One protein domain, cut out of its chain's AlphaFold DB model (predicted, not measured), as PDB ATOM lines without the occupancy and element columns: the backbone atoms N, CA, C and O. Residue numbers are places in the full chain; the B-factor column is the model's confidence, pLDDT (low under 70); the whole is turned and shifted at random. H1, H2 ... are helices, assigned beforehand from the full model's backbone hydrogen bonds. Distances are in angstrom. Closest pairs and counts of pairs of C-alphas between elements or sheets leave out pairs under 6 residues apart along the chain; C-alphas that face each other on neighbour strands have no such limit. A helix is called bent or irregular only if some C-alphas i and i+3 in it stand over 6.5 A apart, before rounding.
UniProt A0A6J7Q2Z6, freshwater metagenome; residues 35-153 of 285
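What this domain is: This is residues 35 to 153 of the 285 residues of a protein of freshwater metagenome (UniProt A0A6J7Q2Z6). Three helices, H3, H4 and H5, stand as an up-and-down bundle, their centres making a triangle, and a smaller part made of the short helix H1 and the helix H2 lies on the H4 side of it. From the far end of H2 a long link without a named element, residues 72 to 90, folds back past H1 to reach H3. The printed part has 119 residues with five named helices, in the order H1, H2, H3, H4, H5, and no named strand; its class is all helix. It is compact, with a radius of gyration of the C-alphas of 14.4 A and spans of 39 by 34 by 24 A.

Where its parts are: H1 is residues 45 to 51, 10.0 A from first to last C-alpha, and begins at C-alpha 45 (-39.347, 57.369, -24.901). H2 is residues 56 to 71, 23.9 A; it is irregular, but only just, with C-alphas 60 and 63 6.8 A apart. H3 is residues 91 to 110, 29.4 A, from C-alpha 91 at (-35.063, 43.951, -38.830); it has a kink of 30 degrees near residue 104 and is irregular, with C-alphas 106 and 109 7.7 A apart. H4 is residues 113 to 127, 22.1 A, and is only just irregular, with C-alphas 123 and 126 6.7 A apart. H5 is residues 133 to 151, 26.8 A, and ends at C-alpha 151 (-51.290, 32.717, -31.374).

How they stand to each other: H3, H4 and H5 form an up-and-down bundle, each helix running against the one before it. H3 and H4, a helical hairpin, touch at a shallow tilt of 11 degrees, opposite ways, with the closest C-alphas those of Ala 108 and Leu 116, 6.2 A apart. H4 and H5, also a helical hairpin, touch through residues 122 to 126 of H4 and 136 to 143 of H5; the closest C-alphas, of Val 126 and Arg 136, are 5.4 A apart. H3 and H5 touch and run the same way at a shallow tilt of 31 degrees, with the closest C-alphas, of Val 93 and Ala 140, 5.1 A apart. H4 touches H1 with residues 124 to 127 alone, and only just, with 3 pairs of C-alphas within 8 A; the closest are those of Trp 47 and Leu 127, 6.5 A apart. H2 and H4 are near each other. H1 and H2 are close but not clearly touching, with the C-alphas of Arg 49 and Glu 56 closest, 6.7 A apart. H2 is apart from H3 and H5. In H1 and H5 every O i to N i+4 pair is within hydrogen-bond range; in H2 it is 10 of 12, in H3 14 of 16 and in H4 8 of 11.

The domain as a whole: The two C-alphas farthest apart, those of Arg 73 and Asn 91, are 42.1 A from each other. The printed part has no cut. The link from H2 to H3 is long, and residues 76 to 77 in it pair with residues 36 to 37, parallel; the other three links are tight. The mean pLDDT of the printed part is 94.4, and no printed residue is under 70.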
ATOM      1  N   ILE A  35     -39.562  56.860  -2.648       93.38
ATOM      2  CA  ILE A  35     -39.309  55.992  -3.797       93.38
ATOM      3  C   ILE A  35     -39.923  56.633  -5.034       93.38
ATOM      4  O   ILE A  35     -41.124  56.901  -5.071       93.38
ATOM      5  N   ILE A  36     -39.097  56.810  -6.062       92.31
ATOM      6  CA  ILE A  36     -39.531  57.199  -7.401       92.31
ATOM      7  C   ILE A  36     -39.311  55.998  -8.319       92.31
ATOM      8  O   ILE A  36     -38.187  55.523  -8.485       92.31
ATOM      9  N   ALA A  37     -40.392  55.486  -8.898       93.44
ATOM     10  CA  ALA A  37     -40.329  54.373  -9.827       93.44
ATOM     11  C   ALA A  37     -39.854  54.849 -11.201       93.44
ATOM     12  O   ALA A  37     -40.468  55.721 -11.820       93.44
ATOM     13  N   ALA A  38     -38.794  54.222 -11.709       91.50
ATOM     14  CA  ALA A  38     -38.446  54.338 -13.115       91.50
ATOM     15  C   ALA A  38     -39.498  53.614 -13.986       91.50
ATOM     16  O   ALA A  38     -40.079  52.616 -13.540       91.50
ATOM     17  N   PRO A  39     -39.724  54.062 -15.235       92.50
ATOM     18  CA  PRO A  39     -40.624  53.381 -16.159       92.50
ATOM     19  C   PRO A  39     -40.211  51.927 -16.378       92.50
ATOM     20  O   PRO A  39     -39.021  51.609 -16.491       92.50
ATOM     21  N   TYR A  40     -41.189  51.025 -16.455       90.44
ATOM     22  CA  TYR A  40     -40.894  49.595 -16.464       90.44
ATOM     23  C   TYR A  40     -40.046  49.208 -17.682       90.44
ATOM     24  O   TYR A  40     -40.430  49.440 -18.828       90.44
ATOM     25  N   GLY A  41     -38.887  48.591 -17.432       90.06
ATOM     26  CA  GLY A  41     -37.953  48.151 -18.470       90.06
ATOM     27  C   GLY A  41     -37.031  49.242 -19.022       90.06
ATOM     28  O   GLY A  41     -36.187  48.921 -19.859       90.06
ATOM     29  N   ASN A  42     -37.134  50.491 -18.548       93.44
ATOM     30  CA  ASN A  42     -36.371  51.649 -19.035       93.44
ATOM     31  C   ASN A  42     -36.370  51.786 -20.573       93.44
ATOM     32  O   ASN A  42     -35.297  51.851 -21.185       93.44
ATOM     33  N   PRO A  43     -37.544  51.794 -21.234       94.94
ATOM     34  CA  PRO A  43     -37.603  51.964 -22.675       94.94
ATOM     35  C   PRO A  43     -37.144  53.372 -23.071       94.94
ATOM     36  O   PRO A  43     -37.297  54.340 -22.325       94.94
ATOM     37  N   SER A  44     -36.637  53.505 -24.294       96.00
ATOM     38  CA  SER A  44     -36.480  54.811 -24.926       96.00
ATOM     39  C   SER A  44     -37.859  55.426 -25.179       96.00
ATOM     40  O   SER A  44     -38.632  54.880 -25.972       96.00
ATOM     41  N   GLY A  45     -38.107  56.628 -24.657       95.88
ATOM     42  CA  GLY A  45     -39.347  57.369 -24.901       95.88
ATOM     43  C   GLY A  45     -39.626  57.634 -26.385       95.88
ATOM     44  O   GLY A  45     -40.771  57.543 -26.819       95.88
ATOM     45  N   TYR A  46     -38.580  57.856 -27.196       96.50
ATOM     46  CA  TYR A  46     -38.708  57.973 -28.657       96.50
ATOM     47  C   TYR A  46     -39.349  56.724 -29.282       96.50
ATOM     48  O   TYR A  46     -40.385  56.816 -29.939       96.50
ATOM     49  N   TRP A  47     -38.749  55.550 -29.068       96.50
ATOM     50  CA  TRP A  47     -39.248  54.293 -29.620       96.50
ATOM     51  C   TRP A  47     -40.616  53.901 -29.071       96.50
ATOM     52  O   TRP A  47     -41.439  53.404 -29.839       96.50
ATOM     53  N   LEU A  48     -40.885  54.156 -27.788       95.38
ATOM     54  CA  LEU A  48     -42.196  53.870 -27.219       95.38
ATOM     55  C   LEU A  48     -43.284  54.711 -27.896       95.38
ATOM     56  O   LEU A  48     -44.241  54.138 -28.397       95.38
ATOM     57  N   ARG A  49     -43.110  56.034 -28.022       95.62
ATOM     58  CA  ARG A  49     -44.081  56.892 -28.727       95.62
ATOM     59  C   ARG A  49     -44.238  56.516 -30.198       95.62
ATOM     60  O   ARG A  49     -45.340  56.556 -30.733       95.62
ATOM     61  N   LYS A  50     -43.145  56.117 -30.852       95.62
ATOM     62  CA  LYS A  50     -43.166  55.710 -32.261       95.62
ATOM     63  C   LYS A  50     -43.929  54.404 -32.491       95.62
ATOM     64  O   LYS A  50     -44.613  54.275 -33.501       95.62
ATOM     65  N   LEU A  51     -43.789  53.425 -31.597       96.12
ATOM     66  CA  LEU A  51     -44.340  52.079 -31.793       96.12
ATOM     67  C   LEU A  51     -45.643  51.831 -31.021       96.12
ATOM     68  O   LEU A  51     -46.462  51.012 -31.443       96.12
ATOM     69  N   LEU A  52     -45.853  52.540 -29.915       95.06
ATOM     70  CA  LEU A  52     -46.992  52.448 -29.001       95.06
ATOM     71  C   LEU A  52     -47.473  53.860 -28.588       95.06
ATOM     72  O   LEU A  52     -47.415  54.213 -27.408       95.06
ATOM     73  N   PRO A  53     -47.966  54.680 -29.536       93.75
ATOM     74  CA  PRO A  53     -48.298  56.090 -29.291       93.75
ATOM     75  C   PRO A  53     -49.369  56.328 -28.217       93.75
ATOM     76  O   PRO A  53     -49.458  57.428 -27.687       93.75
ATOM     77  N   HIS A  54     -50.172  55.316 -27.881       93.31
ATOM     78  CA  HIS A  54     -51.264  55.421 -26.906       93.31
ATOM     79  C   HIS A  54     -50.961  54.748 -25.557       93.31
ATOM     80  O   HIS A  54     -51.817  54.751 -24.677       93.31
ATOM     81  N   ASP A  55     -49.750  54.206 -25.365       92.12
ATOM     82  CA  ASP A  55     -49.417  53.409 -24.174       92.12
ATOM     83  C   ASP A  55     -48.425  54.099 -23.224       92.12
ATOM     84  O   ASP A  55     -48.033  53.510 -22.219       92.12
ATOM     85  N   GLU A  56     -47.998  55.333 -23.510       92.00
ATOM     86  CA  GLU A  56     -46.970  56.043 -22.730       92.00
ATOM     87  C   GLU A  56     -47.304  56.093 -21.234       92.00
ATOM     88  O   GLU A  56     -46.498  55.646 -20.419       92.00
ATOM     89  N   SER A  57     -48.522  56.526 -20.890       92.56
ATOM     90  CA  SER A  57     -48.992  56.587 -19.500       92.56
ATOM     91  C   SER A  57     -48.876  55.234 -18.794       92.56
ATOM     92  O   SER A  57     -48.296  55.147 -17.715       92.56
ATOM     93  N   TYR A  58     -49.312  54.153 -19.451       94.06
ATOM     94  CA  TYR A  58     -49.249  52.805 -18.888       94.06
ATOM     95  C   TYR A  58     -47.813  52.391 -18.520       94.06
ATOM     96  O   TYR A  58     -47.575  51.887 -17.424       94.06
ATOM     97  N   PHE A  59     -46.835  52.623 -19.402       93.56
ATOM     98  CA  PHE A  59     -45.443  52.233 -19.128       93.56
ATOM     99  C   PHE A  59     -44.744  53.125 -18.097       93.56
ATOM    100  O   PHE A  59     -43.798  52.666 -17.448       93.56
ATOM    101  N   LEU A  60     -45.205  54.367 -17.925       93.19
ATOM    102  CA  LEU A  60     -44.753  55.241 -16.846       93.19
ATOM    103  C   LEU A  60     -45.308  54.776 -15.487       93.19
ATOM    104  O   LEU A  60     -44.553  54.743 -14.517       93.19
ATOM    105  N   THR A  61     -46.578  54.355 -15.405       94.06
ATOM    106  CA  THR A  61     -47.253  54.059 -14.123       94.06
ATOM    107  C   THR A  61     -47.076  52.627 -13.621       94.06
ATOM    108  O   THR A  61     -46.899  52.426 -12.420       94.06
ATOM    109  N   VAL A  62     -47.057  51.624 -14.507       94.38
ATOM    110  CA  VAL A  62     -47.079  50.195 -14.128       94.38
ATOM    111  C   VAL A  62     -45.931  49.784 -13.194       94.38
ATOM    112  O   VAL A  62     -46.086  48.927 -12.323       94.38
ATOM    113  N   GLY A  63     -44.760  50.412 -13.338       92.56
ATOM    114  CA  GLY A  63     -43.629  50.195 -12.433       92.56
ATOM    115  C   GLY A  63     -43.925  50.671 -11.009       92.56
ATOM    116  O   GLY A  63     -43.645  49.950 -10.051       92.56
ATOM    117  N   ALA A  64     -44.534  51.852 -10.871       94.19
ATOM    118  CA  ALA A  64     -44.914  52.415  -9.580       94.19
ATOM    119  C   ALA A  64     -46.001  51.585  -8.900       94.19
ATOM    120  O   ALA A  64     -45.875  51.300  -7.716       94.19
ATOM    121  N   GLU A  65     -47.010  51.130  -9.646       93.94
ATOM    122  CA  GLU A  65     -48.082  50.272  -9.122       93.94
ATOM    123  C   GLU A  65     -47.514  48.976  -8.526       93.94
ATOM    124  O   GLU A  65     -47.788  48.638  -7.373       93.94
ATOM    125  N   LYS A  66     -46.628  48.295  -9.266       92.12
ATOM    126  CA  LYS A  66     -45.948  47.081  -8.787       92.12
ATOM    127  C   LYS A  66     -45.108  47.336  -7.540       92.12
ATOM    128  O   LYS A  66     -45.142  46.537  -6.603       92.12
ATOM    129  N   LEU A  67     -44.338  48.425  -7.525       93.81
ATOM    130  CA  LEU A  67     -43.514  48.779  -6.372       93.81
ATOM    131  C   LEU A  67     -44.375  49.174  -5.171       93.81
ATOM    132  O   LEU A  67     -44.051  48.780  -4.058       93.81
ATOM    133  N   GLN A  68     -45.489  49.871  -5.373       95.19
ATOM    134  CA  GLN A  68     -46.426  50.216  -4.309       95.19
ATOM    135  C   GLN A  68     -47.035  48.962  -3.678       95.19
ATOM    136  O   GLN A  68     -47.046  48.851  -2.453       95.19
ATOM    137  N   THR A  69     -47.468  47.984  -4.484       93.25
ATOM    138  CA  THR A  69     -47.916  46.678  -3.968       93.25
ATOM    139  C   THR A  69     -46.809  45.980  -3.182       93.25
ATOM    140  O   THR A  69     -47.062  45.430  -2.114       93.25
ATOM    141  N   PHE A  70     -45.572  46.019  -3.681       92.75
ATOM    142  CA  PHE A  70     -44.437  45.382  -3.022       92.75
ATOM    143  C   PHE A  70     -44.053  46.055  -1.692       92.75
ATOM    144  O   PHE A  70     -43.868  45.360  -0.695       92.75
ATOM    145  N   PHE A  71     -43.919  47.384  -1.659       94.12
ATOM    146  CA  PHE A  71     -43.498  48.143  -0.477       94.12
ATOM    147  C   PHE A  71     -44.635  48.400   0.522       94.12
ATOM    148  O   PHE A  71     -44.345  48.741   1.667       94.12
ATOM    149  N   GLY A  72     -45.901  48.271   0.113       93.69
ATOM    150  CA  GLY A  72     -47.064  48.547   0.964       93.69
ATOM    151  C   GLY A  72     -47.223  50.025   1.338       93.69
ATOM    152  O   GLY A  72     -47.818  50.340   2.364       93.69
ATOM    153  N   ARG A  73     -46.655  50.940   0.542       94.06
ATOM    154  CA  ARG A  73     -46.682  52.393   0.772       94.06
ATOM    155  C   ARG A  73     -46.640  53.159  -0.555       94.06
ATOM    156  O   ARG A  73     -46.232  52.565  -1.555       94.06
ATOM    157  N   PRO A  74     -47.032  54.446  -0.583       93.94
ATOM    158  CA  PRO A  74     -47.047  55.236  -1.812       93.94
ATOM    159  C   PRO A  74     -45.682  55.280  -2.506       93.94
ATOM    160  O   PRO A  74     -44.651  55.461  -1.854       93.94
ATOM    161  N   VAL A  75     -45.689  55.141  -3.831       95.19
ATOM    162  CA  VAL A  75     -44.505  55.259  -4.692       95.19
ATOM    163  C   VAL A  75     -44.783  56.318  -5.754       95.19
ATOM    164  O   VAL A  75     -45.822  56.291  -6.410       95.19
ATOM    165  N   SER A  76     -43.860  57.262  -5.928       93.88
ATOM    166  CA  SER A  76     -43.982  58.302  -6.949       93.88
ATOM    167  C   SER A  76     -43.724  57.729  -8.344       93.88
ATOM    168  O   SER A  76     -42.828  56.907  -8.540       93.88
ATOM    169  N   VAL A  77     -44.487  58.198  -9.327       91.56
ATOM    170  CA  VAL A  77     -44.330  57.843 -10.743       91.56
ATOM    171  C   VAL A  77     -43.306  58.775 -11.397       91.56
ATOM    172  O   VAL A  77     -43.294  59.973 -11.112       91.56
ATOM    173  N   SER A  78     -42.467  58.258 -12.298       86.12
ATOM    174  CA  SER A  78     -41.664  59.119 -13.174       86.12
ATOM    175  C   SER A  78     -42.555  59.839 -14.186       86.12
ATOM    176  O   SER A  78     -43.309  59.206 -14.920       86.12
ATOM    177  N   ILE A  79     -42.431  61.162 -14.276       85.75
ATOM    178  CA  ILE A  79     -43.201  61.978 -15.231       85.75
ATOM    179  C   ILE A  79     -42.682  61.875 -16.673       85.75
ATOM    180  O   ILE A  79     -43.373  62.267 -17.609       85.75
ATOM    181  N   THR A  80     -41.465  61.360 -16.867       89.56
ATOM    182  CA  THR A  80     -40.823  61.221 -18.180       89.56
ATOM    183  C   THR A  80     -40.041  59.915 -18.290       89.56
ATOM    184  O   THR A  80     -39.711  59.261 -17.294       89.56
ATOM    185  N   PHE A  81     -39.725  59.519 -19.525       91.31
ATOM    186  CA  PHE A  81     -38.779  58.433 -19.764       91.31
ATOM    187  C   PHE A  81     -37.352  58.851 -19.398       91.31
ATOM    188  O   PHE A  81     -36.981  59.993 -19.674       91.31
ATOM    189  N   PRO A  82     -36.515  57.924 -18.886       87.31
ATOM    190  CA  PRO A  82     -35.128  58.225 -18.526       87.31
ATOM    191  C   PRO A  82     -34.306  58.766 -19.699       87.31
ATOM    192  O   PRO A  82     -33.325  59.477 -19.514       87.31
ATOM    193  N   THR A  83     -34.687  58.400 -20.924       92.56
ATOM    194  CA  THR A  83     -33.995  58.799 -22.144       92.56
ATOM    195  C   THR A  83     -34.932  58.774 -23.347       92.56
ATOM    196  O   THR A  83     -35.874  57.983 -23.424       92.56
ATOM    197  N   ASN A  84     -34.639  59.639 -24.318       95.12
ATOM    198  CA  ASN A  84     -35.270  59.675 -25.639       95.12
ATOM    199  C   ASN A  84     -34.294  59.246 -26.750       95.12
ATOM    200  O   ASN A  84     -34.489  59.592 -27.914       95.12
ATOM    201  N   SER A  85     -33.229  58.523 -26.390       94.00
ATOM    202  CA  SER A  85     -32.169  58.112 -27.310       94.00
ATOM    203  C   SER A  85     -32.710  57.298 -28.478       94.00
ATOM    204  O   SER A  85     -33.330  56.248 -28.294       94.00
ATOM    205  N   GLN A  86     -32.377  57.734 -29.683       95.12
ATOM    206  CA  GLN A  86     -32.598  56.948 -30.882       95.12
ATOM    207  C   GLN A  86     -31.450  55.950 -31.024       95.12
ATOM    208  O   GLN A  86     -30.280  56.302 -30.905       95.12
ATOM    209  N   PHE A  87     -31.787  54.695 -31.276       94.19
ATOM    210  CA  PHE A  87     -30.814  53.639 -31.541       94.19
ATOM    211  C   PHE A  87     -31.367  52.711 -32.608       94.19
ATOM    212  O   PHE A  87     -32.581  52.572 -32.737       94.19
ATOM    213  N   ARG A  88     -30.492  52.065 -33.378       92.88
ATOM    214  CA  ARG A  88     -30.923  51.194 -34.472       92.88
ATOM    215  C   ARG A  88     -31.607  49.937 -33.929       92.88
ATOM    216  O   ARG A  88     -30.974  49.122 -33.259       92.88
ATOM    217  N   LEU A  89     -32.874  49.757 -34.289       95.62
ATOM    218  CA  LEU A  89     -33.531  48.454 -34.267       95.62
ATOM    219  C   LEU A  89     -33.191  47.750 -35.581       95.62
ATOM    220  O   LEU A  89     -33.411  48.307 -36.656       95.62
ATOM    221  N   ASN A  90     -32.589  46.564 -35.508       96.69
ATOM    222  CA  ASN A  90     -32.426  45.737 -36.701       96.69
ATOM    223  C   ASN A  90     -33.783  45.132 -37.108       96.69
ATOM    224  O   ASN A  90     -34.766  45.223 -36.366       96.69
ATOM    225  N   ASN A  91     -33.826  44.508 -38.286       97.56
ATOM    226  CA  ASN A  91     -35.063  43.951 -38.830       97.56
ATOM    227  C   ASN A  91     -35.691  42.902 -37.900       97.56
ATOM    228  O   ASN A  91     -36.889  42.937 -37.660       97.56
ATOM    229  N   LEU A  92     -34.872  42.016 -37.321       97.50
ATOM    230  CA  LEU A  92     -35.334  40.985 -36.389       97.50
ATOM    231  C   LEU A  92     -36.099  41.595 -35.207       97.50
ATOM    232  O   LEU A  92     -37.212  41.171 -34.909       97.50
ATOM    233  N   VAL A  93     -35.514  42.594 -34.543       97.88
ATOM    234  CA  VAL A  93     -36.129  43.228 -33.373       97.88
ATOM    235  C   VAL A  93     -37.397  43.978 -33.769       97.88
ATOM    236  O   VAL A  93     -38.419  43.830 -33.103       97.88
ATOM    237  N   TYR A  94     -37.343  44.751 -34.854       97.56
ATOM    238  CA  TYR A  94     -38.481  45.543 -35.313       97.56
ATOM    239  C   TYR A  94     -39.686  44.662 -35.675       97.56
ATOM    240  O   TYR A  94     -40.769  44.861 -35.127       97.56
ATOM    241  N   GLU A  95     -39.481  43.632 -36.499       97.38
ATOM    242  CA  GLU A  95     -40.544  42.708 -36.908       97.38
ATOM    243  C   GLU A  95     -41.072  41.882 -35.732       97.38
ATOM    244  O   GLU A  95     -42.285  41.754 -35.560       97.38
ATOM    245  N   SER A  96     -40.183  41.391 -34.853       97.56
ATOM    246  CA  SER A  96     -40.608  40.654 -33.653       97.56
ATOM    247  C   SER A  96     -41.544  41.486 -32.772       97.56
ATOM    248  O   SER A  96     -42.526  40.964 -32.249       97.56
ATOM    249  N   PHE A  97     -41.274  42.788 -32.649       97.56
ATOM    250  CA  PHE A  97     -42.082  43.706 -31.862       97.56
ATOM    251  C   PHE A  97     -43.440  43.969 -32.521       97.56
ATOM    252  O   PHE A  97     -44.468  43.936 -31.841       97.56
ATOM    253  N   LEU A  98     -43.462  44.237 -33.831       96.62
ATOM    254  CA  LEU A  98     -44.698  44.532 -34.555       96.62
ATOM    255  C   LEU A  98     -45.653  43.337 -34.574       96.62
ATOM    256  O   LEU A  98     -46.837  43.501 -34.265       96.62
ATOM    257  N   GLU A  99     -45.149  42.137 -34.868       95.56
ATOM    258  CA  GLU A  99     -45.980  40.932 -34.852       95.56
ATOM    259  C   GLU A  99     -46.441  40.590 -33.432       95.56
ATOM    260  O   GLU A  99     -47.615  40.281 -33.225       95.56
ATOM    261  N   ALA A 100     -45.577  40.743 -32.421       96.94
ATOM    262  CA  ALA A 100     -45.983  40.560 -31.032       96.94
ATOM    263  C   ALA A 100     -47.107  41.519 -30.627       96.94
ATOM    264  O   ALA A 100     -48.121  41.081 -30.088       96.94
ATOM    265  N   LYS A 101     -46.975  42.812 -30.944       95.88
ATOM    266  CA  LYS A 101     -48.012  43.821 -30.689       95.88
ATOM    267  C   LYS A 101     -49.346  43.423 -31.324       95.88
ATOM    268  O   LYS A 101     -50.383  43.508 -30.670       95.88
ATOM    269  N   LYS A 102     -49.322  42.981 -32.582       94.81
ATOM    270  CA  LYS A 102     -50.512  42.555 -33.326       94.81
ATOM    271  C   LYS A 102     -51.172  41.325 -32.703       94.81
ATOM    272  O   LYS A 102     -52.381  41.345 -32.489       94.81
ATOM    273  N   ILE A 103     -50.397  40.291 -32.368       95.56
ATOM    274  CA  ILE A 103     -50.914  39.065 -31.740       95.56
ATOM    275  C   ILE A 103     -51.490  39.371 -30.355       95.56
ATOM    276  O   ILE A 103     -52.605  38.949 -30.053       95.56
ATOM    277  N   ILE A 104     -50.773  40.145 -29.533       95.81
ATOM    278  CA  ILE A 104     -51.233  40.550 -28.198       95.81
ATOM    279  C   ILE A 104     -52.548  41.320 -28.311       95.81
ATOM    280  O   ILE A 104     -53.502  40.988 -27.619       95.81
ATOM    281  N   ALA A 105     -52.641  42.299 -29.215       94.62
ATOM    282  CA  ALA A 105     -53.875  43.052 -29.427       94.62
ATOM    283  C   ALA A 105     -55.033  42.157 -29.904       94.62
ATOM    284  O   ALA A 105     -56.159  42.318 -29.442       94.62
ATOM    285  N   ALA A 106     -54.762  41.190 -30.786       95.19
ATOM    286  CA  ALA A 106     -55.777  40.271 -31.297       95.19
ATOM    287  C   ALA A 106     -56.335  39.331 -30.215       95.19
ATOM    288  O   ALA A 106     -57.499  38.940 -30.290       95.19
ATOM    289  N   THR A 107     -55.517  38.985 -29.219       95.62
ATOM    290  CA  THR A 107     -55.828  37.980 -28.189       95.62
ATOM    291  C   THR A 107     -56.117  38.574 -26.804       95.62
ATOM    292  O   THR A 107     -56.536  37.848 -25.905       95.62
ATOM    293  N   ALA A 108     -55.937  39.888 -26.620       95.25
ATOM    294  CA  ALA A 108     -56.036  40.573 -25.328       95.25
ATOM    295  C   ALA A 108     -57.362  40.325 -24.593       95.25
ATOM    296  O   ALA A 108     -57.353  40.139 -23.380       95.25
ATOM    297  N   SER A 109     -58.488  40.277 -25.312       95.00
ATOM    298  CA  SER A 109     -59.821  40.074 -24.724       95.00
ATOM    299  C   SER A 109     -60.026  38.699 -24.086       95.00
ATOM    300  O   SER A 109     -61.003  38.506 -23.370       95.00
ATOM    301  N   TYR A 110     -59.148  37.735 -24.373       95.25
ATOM    302  CA  TYR A 110     -59.255  36.360 -23.882       95.25
ATOM    303  C   TYR A 110     -58.307  36.085 -22.705       95.25
ATOM    304  O   TYR A 110     -58.415  35.054 -22.043       95.25
ATOM    305  N   MET A 111     -57.378  36.999 -22.422       96.06
ATOM    306  CA  MET A 111     -56.400  36.871 -21.343       96.06
ATOM    307  C   MET A 111     -56.900  37.487 -20.038       96.06
ATOM    308  O   MET A 111     -57.716  38.407 -20.033       96.06
ATOM    309  N   SER A 112     -56.339  37.036 -18.917       95.50
ATOM    310  CA  SER A 112     -56.409  37.809 -17.676       95.50
ATOM    311  C   SER A 112     -55.563  39.087 -17.770       95.50
ATOM    312  O   SER A 112     -54.580  39.150 -18.515       95.50
ATOM    313  N   SER A 113     -55.880  40.095 -16.953       93.31
ATOM    314  CA  SER A 113     -55.105  41.345 -16.897       93.31
ATOM    315  C   SER A 113     -53.620  41.105 -16.586       93.31
ATOM    316  O   SER A 113     -52.754  41.754 -17.169       93.31
ATOM    317  N   ALA A 114     -53.317  40.134 -15.716       92.44
ATOM    318  CA  ALA A 114     -51.948  39.783 -15.344       92.44
ATOM    319  C   ALA A 114     -51.162  39.139 -16.503       92.44
ATOM    320  O   ALA A 114     -49.979  39.431 -16.694       92.44
ATOM    321  N   GLU A 115     -51.805  38.276 -17.295       93.50
ATOM    322  CA  GLU A 115     -51.190  37.677 -18.485       93.50
ATOM    323  C   GLU A 115     -50.937  38.726 -19.567       93.50
ATOM    324  O   GLU A 115     -49.828  38.796 -20.102       93.50
ATOM    325  N   LEU A 116     -51.929  39.577 -19.846       95.50
ATOM    326  CA  LEU A 116     -51.802  40.654 -20.825       95.50
ATOM    327  C   LEU A 116     -50.643  41.591 -20.469       95.50
ATOM    328  O   LEU A 116     -49.789  41.879 -21.311       95.50
ATOM    329  N   GLU A 117     -50.575  42.025 -19.212       94.62
ATOM    330  CA  GLU A 117     -49.470  42.834 -18.706       94.62
ATOM    331  C   GLU A 117     -48.120  42.142 -18.911       94.62
ATOM    332  O   GLU A 117     -47.197  42.741 -19.465       94.62
ATOM    333  N   LYS A 118     -47.999  40.863 -18.538       92.94
ATOM    334  CA  LYS A 118     -46.758  40.100 -18.716       92.94
ATOM    335  C   LYS A 118     -46.268  40.146 -20.168       92.94
ATOM    336  O   LYS A 118     -45.081  40.383 -20.393       92.94
ATOM    337  N   TYR A 119     -47.154  39.945 -21.147       95.19
ATOM    338  CA  TYR A 119     -46.782  40.004 -22.564       95.19
ATOM    339  C   TYR A 119     -46.415  41.418 -23.025       95.19
ATOM    340  O   TYR A 119     -45.412  41.580 -23.725       95.19
ATOM    341  N   ARG A 120     -47.166  42.445 -22.603       94.94
ATOM    342  CA  ARG A 120     -46.863  43.850 -22.931       94.94
ATOM    343  C   ARG A 120     -45.492  44.262 -22.402       94.94
ATOM    344  O   ARG A 120     -44.667  44.749 -23.171       94.94
ATOM    345  N   LEU A 121     -45.223  44.001 -21.123       94.06
ATOM    346  CA  LEU A 121     -43.963  44.357 -20.464       94.06
ATOM    347  C   LEU A 121     -42.758  43.600 -21.037       94.06
ATOM    348  O   LEU A 121     -41.673  44.165 -21.169       94.06
ATOM    349  N   ARG A 122     -42.925  42.320 -21.393       93.19
ATOM    350  CA  ARG A 122     -41.849  41.531 -22.012       93.19
ATOM    351  C   ARG A 122     -41.518  42.038 -23.413       93.19
ATOM    352  O   ARG A 122     -40.344  42.188 -23.737       93.19
ATOM    353  N   THR A 123     -42.541  42.348 -24.208       95.00
ATOM    354  CA  THR A 123     -42.383  42.824 -25.590       95.00
ATOM    355  C   THR A 123     -41.670  44.175 -25.642       95.00
ATOM    356  O   THR A 123     -40.842  44.395 -26.520       95.00
ATOM    357  N   THR A 124     -41.909  45.081 -24.688       95.06
ATOM    358  CA  THR A 124     -41.245  46.397 -24.669       95.06
ATOM    359  C   THR A 124     -39.820  46.389 -24.134       95.06
ATOM    360  O   THR A 124     -39.106  47.374 -24.325       95.06
ATOM    361  N   ALA A 125     -39.349  45.281 -23.552       94.31
ATOM    362  CA  ALA A 125     -37.987  45.186 -23.030       94.31
ATOM    363  C   ALA A 125     -36.918  45.470 -24.103       94.31
ATOM    364  O   ALA A 125     -35.888  46.066 -23.797       94.31
ATOM    365  N   VAL A 126     -37.167  45.121 -25.375       96.31
ATOM    366  CA  VAL A 126     -36.233  45.381 -26.492       96.31
ATOM    367  C   VAL A 126     -36.011  46.871 -26.780       96.31
ATOM    368  O   VAL A 126     -35.023  47.233 -27.424       96.31
ATOM    369  N   LEU A 127     -36.901  47.740 -26.285       96.25
ATOM    370  CA  LEU A 127     -36.841  49.190 -26.478       96.25
ATOM    371  C   LEU A 127     -35.896  49.889 -25.494       96.25
ATOM    372  O   LEU A 127     -35.741  51.109 -25.562       96.25
ATOM    373  N   ASN A 128     -35.249  49.145 -24.597       95.69
ATOM    374  CA  ASN A 128     -34.242  49.685 -23.698       95.69
ATOM    375  C   ASN A 128     -32.932  50.001 -24.465       95.69
ATOM    376  O   ASN A 128     -32.346  49.111 -25.105       95.69
ATOM    377  N   PRO A 129     -32.448  51.256 -24.420       95.69
ATOM    378  CA  PRO A 129     -31.268  51.678 -25.173       95.69
ATOM    379  C   PRO A 129     -29.954  51.143 -24.606       95.69
ATOM    380  O   PRO A 129     -28.987  51.011 -25.350       95.69
ATOM    381  N   TYR A 130     -29.924  50.769 -23.327       94.81
ATOM    382  CA  TYR A 130     -28.739  50.228 -22.660       94.81
ATOM    383  C   TYR A 130     -28.522  48.734 -22.939       94.81
ATOM    384  O   TYR A 130     -27.546  48.146 -22.477       94.81
ATOM    385  N   LEU A 131     -29.415  48.094 -23.704       95.38
ATOM    386  CA  LEU A 131     -29.211  46.716 -24.138       95.38
ATOM    387  C   LEU A 131     -28.116  46.628 -25.202       95.38
ATOM    388  O   LEU A 131     -28.204  47.251 -26.266       95.38
ATOM    389  N   ALA A 132     -27.142  45.754 -24.951       96.50
ATOM    390  CA  ALA A 132     -26.204  45.313 -25.974       96.50
ATOM    391  C   ALA A 132     -26.960  44.655 -27.150       96.50
ATOM    392  O   ALA A 132     -27.956  43.956 -26.912       96.50
ATOM    393  N   PRO A 133     -26.488  44.801 -28.404       95.81
ATOM    394  CA  PRO A 133     -27.166  44.253 -29.582       95.81
ATOM    395  C   PRO A 133     -27.512  42.762 -29.463       95.81
ATOM    396  O   PRO A 133     -28.667  42.389 -29.644       95.81
ATOM    397  N   ALA A 134     -26.559  41.927 -29.035       96.69
ATOM    398  CA  ALA A 134     -26.777  40.488 -28.863       96.69
ATOM    399  C   ALA A 134     -27.883  40.165 -27.839       96.69
ATOM    400  O   ALA A 134     -28.679  39.246 -28.037       96.69
ATOM    401  N   ARG A 135     -27.979  40.943 -26.751       96.75
ATOM    402  CA  ARG A 135     -29.035  40.759 -25.746       96.75
ATOM    403  C   ARG A 135     -30.399  41.175 -26.288       96.75
ATOM    404  O   ARG A 135     -31.393  40.525 -25.977       96.75
ATOM    405  N   ARG A 136     -30.448  42.236 -27.096       97.06
ATOM    406  CA  ARG A 136     -31.679  42.681 -27.755       97.06
ATOM    407  C   ARG A 136     -32.182  41.636 -28.754       97.06
ATOM    408  O   ARG A 136     -33.364  41.316 -28.725       97.06
ATOM    409  N   ASP A 137     -31.288  41.046 -29.546       97.50
ATOM    410  CA  ASP A 137     -31.627  39.970 -30.487       97.50
ATOM    411  C   ASP A 137     -32.138  38.718 -29.771       97.50
ATOM    412  O   ASP A 137     -33.108  38.100 -30.210       97.50
ATOM    413  N   PHE A 138     -31.526  38.362 -28.638       96.62
ATOM    414  CA  PHE A 138     -32.021  37.280 -27.791       96.62
ATOM    415  C   PHE A 138     -33.460  37.544 -27.319       96.62
ATOM    416  O   PHE A 138     -34.322  36.684 -27.473       96.62
ATOM    417  N   LEU A 139     -33.738  38.743 -26.794       96.44
ATOM    418  CA  LEU A 139     -35.081  39.123 -26.337       96.44
ATOM    419  C   LEU A 139     -36.100  39.198 -27.481       96.44
ATOM    420  O   LEU A 139     -37.268  38.883 -27.271       96.44
ATOM    421  N   ALA A 140     -35.676  39.582 -28.686       97.38
ATOM    422  CA  ALA A 140     -36.524  39.564 -29.875       97.38
ATOM    423  C   ALA A 140     -36.935  38.134 -30.254       97.38
ATOM    424  O   ALA A 140     -38.120  37.866 -30.425       97.38
ATOM    425  N   ARG A 141     -35.984  37.188 -30.299       96.94
ATOM    426  CA  ARG A 141     -36.281  35.766 -30.566       96.94
ATOM    427  C   ARG A 141     -37.173  35.154 -29.495       96.94
ATOM    428  O   ARG A 141     -38.107  34.425 -29.812       96.94
ATOM    429  N   ASP A 142     -36.898  35.479 -28.237       94.44
ATOM    430  CA  ASP A 142     -37.737  35.081 -27.115       94.44
ATOM    431  C   ASP A 142     -39.157  35.644 -27.278       94.44
ATOM    432  O   ASP A 142     -40.131  34.899 -27.206       94.44
ATOM    433  N   THR A 143     -39.296  36.930 -27.601       95.69
ATOM    434  CA  THR A 143     -40.596  37.560 -27.883       95.69
ATOM    435  C   THR A 143     -41.339  36.816 -28.992       95.69
ATOM    436  O   THR A 143     -42.479  36.419 -28.769       95.69
ATOM    437  N   THR A 144     -40.680  36.529 -30.119       95.69
ATOM    438  CA  THR A 144     -41.250  35.739 -31.222       95.69
ATOM    439  C   THR A 144     -41.733  34.363 -30.766       95.69
ATOM    440  O   THR A 144     -42.848  33.971 -31.097       95.69
ATOM    441  N   ALA A 145     -40.938  33.624 -29.989       94.06
ATOM    442  CA  ALA A 145     -41.324  32.292 -29.524       94.06
ATOM    443  C   ALA A 145     -42.556  32.332 -28.600       94.06
ATOM    444  O   ALA A 145     -43.469  31.517 -28.730       94.06
ATOM    445  N   ASN A 146     -42.612  33.304 -27.686       92.56
ATOM    446  CA  ASN A 146     -43.736  33.423 -26.756       92.56
ATOM    447  C   ASN A 146     -45.014  33.906 -27.449       92.56
ATOM    448  O   ASN A 146     -46.099  33.441 -27.105       92.56
ATOM    449  N   THR A 147     -44.916  34.816 -28.420       93.44
ATOM    450  CA  THR A 147     -46.093  35.271 -29.172       93.44
ATOM    451  C   THR A 147     -46.564  34.241 -30.191       93.44
ATOM    452  O   THR A 147     -47.765  34.143 -30.425       93.44
ATOM    453  N   PHE A 148     -45.668  33.402 -30.715       92.19
ATOM    454  CA  PHE A 148     -46.047  32.218 -31.486       92.19
ATOM    455  C   PHE A 148     -46.866  31.234 -30.641       92.19
ATOM    456  O   PHE A 148     -47.928  30.791 -31.067       92.19
ATOM    457  N   ALA A 149     -46.434  30.925 -29.415       92.19
ATOM    458  CA  ALA A 149     -47.233  30.088 -28.517       92.19
ATOM    459  C   ALA A 149     -48.604  30.725 -28.217       92.19
ATOM    460  O   ALA A 149     -49.624  30.036 -28.206       92.19
ATOM    461  N   LEU A 150     -48.635  32.049 -28.042       93.25
ATOM    462  CA  LEU A 150     -49.853  32.814 -27.786       93.25
ATOM    463  C   LEU A 150     -50.862  32.747 -28.944       93.25
ATOM    464  O   LEU A 150     -52.054  32.580 -28.695       93.25
ATOM    465  N   SER A 151     -50.407  32.824 -30.199       91.94
ATOM    466  CA  SER A 151     -51.290  32.717 -31.374       91.94
ATOM    467  C   SER A 151     -51.889  31.317 -31.564       91.94
ATOM    468  O   SER A 151     -52.887  31.160 -32.260       91.94
ATOM    469  N   HIS A 152     -51.333  30.293 -30.912       92.19
ATOM    470  CA  HIS A 152     -51.822  28.912 -30.983       92.19
ATOM    471  C   HIS A 152     -52.772  28.528 -29.836       92.19
ATOM    472  O   HIS A 152     -53.254  27.389 -29.780       92.19
ATOM    473  N   MET A 153     -53.071  29.464 -28.929       94.88
ATOM    474  CA  MET A 153     -53.999  29.241 -27.813       94.88
ATOM    475  C   MET A 153     -55.456  29.122 -28.260       94.88
ATOM    476  O   MET A 153     -56.229  28.415 -27.618       94.88
TER     477      MET A 153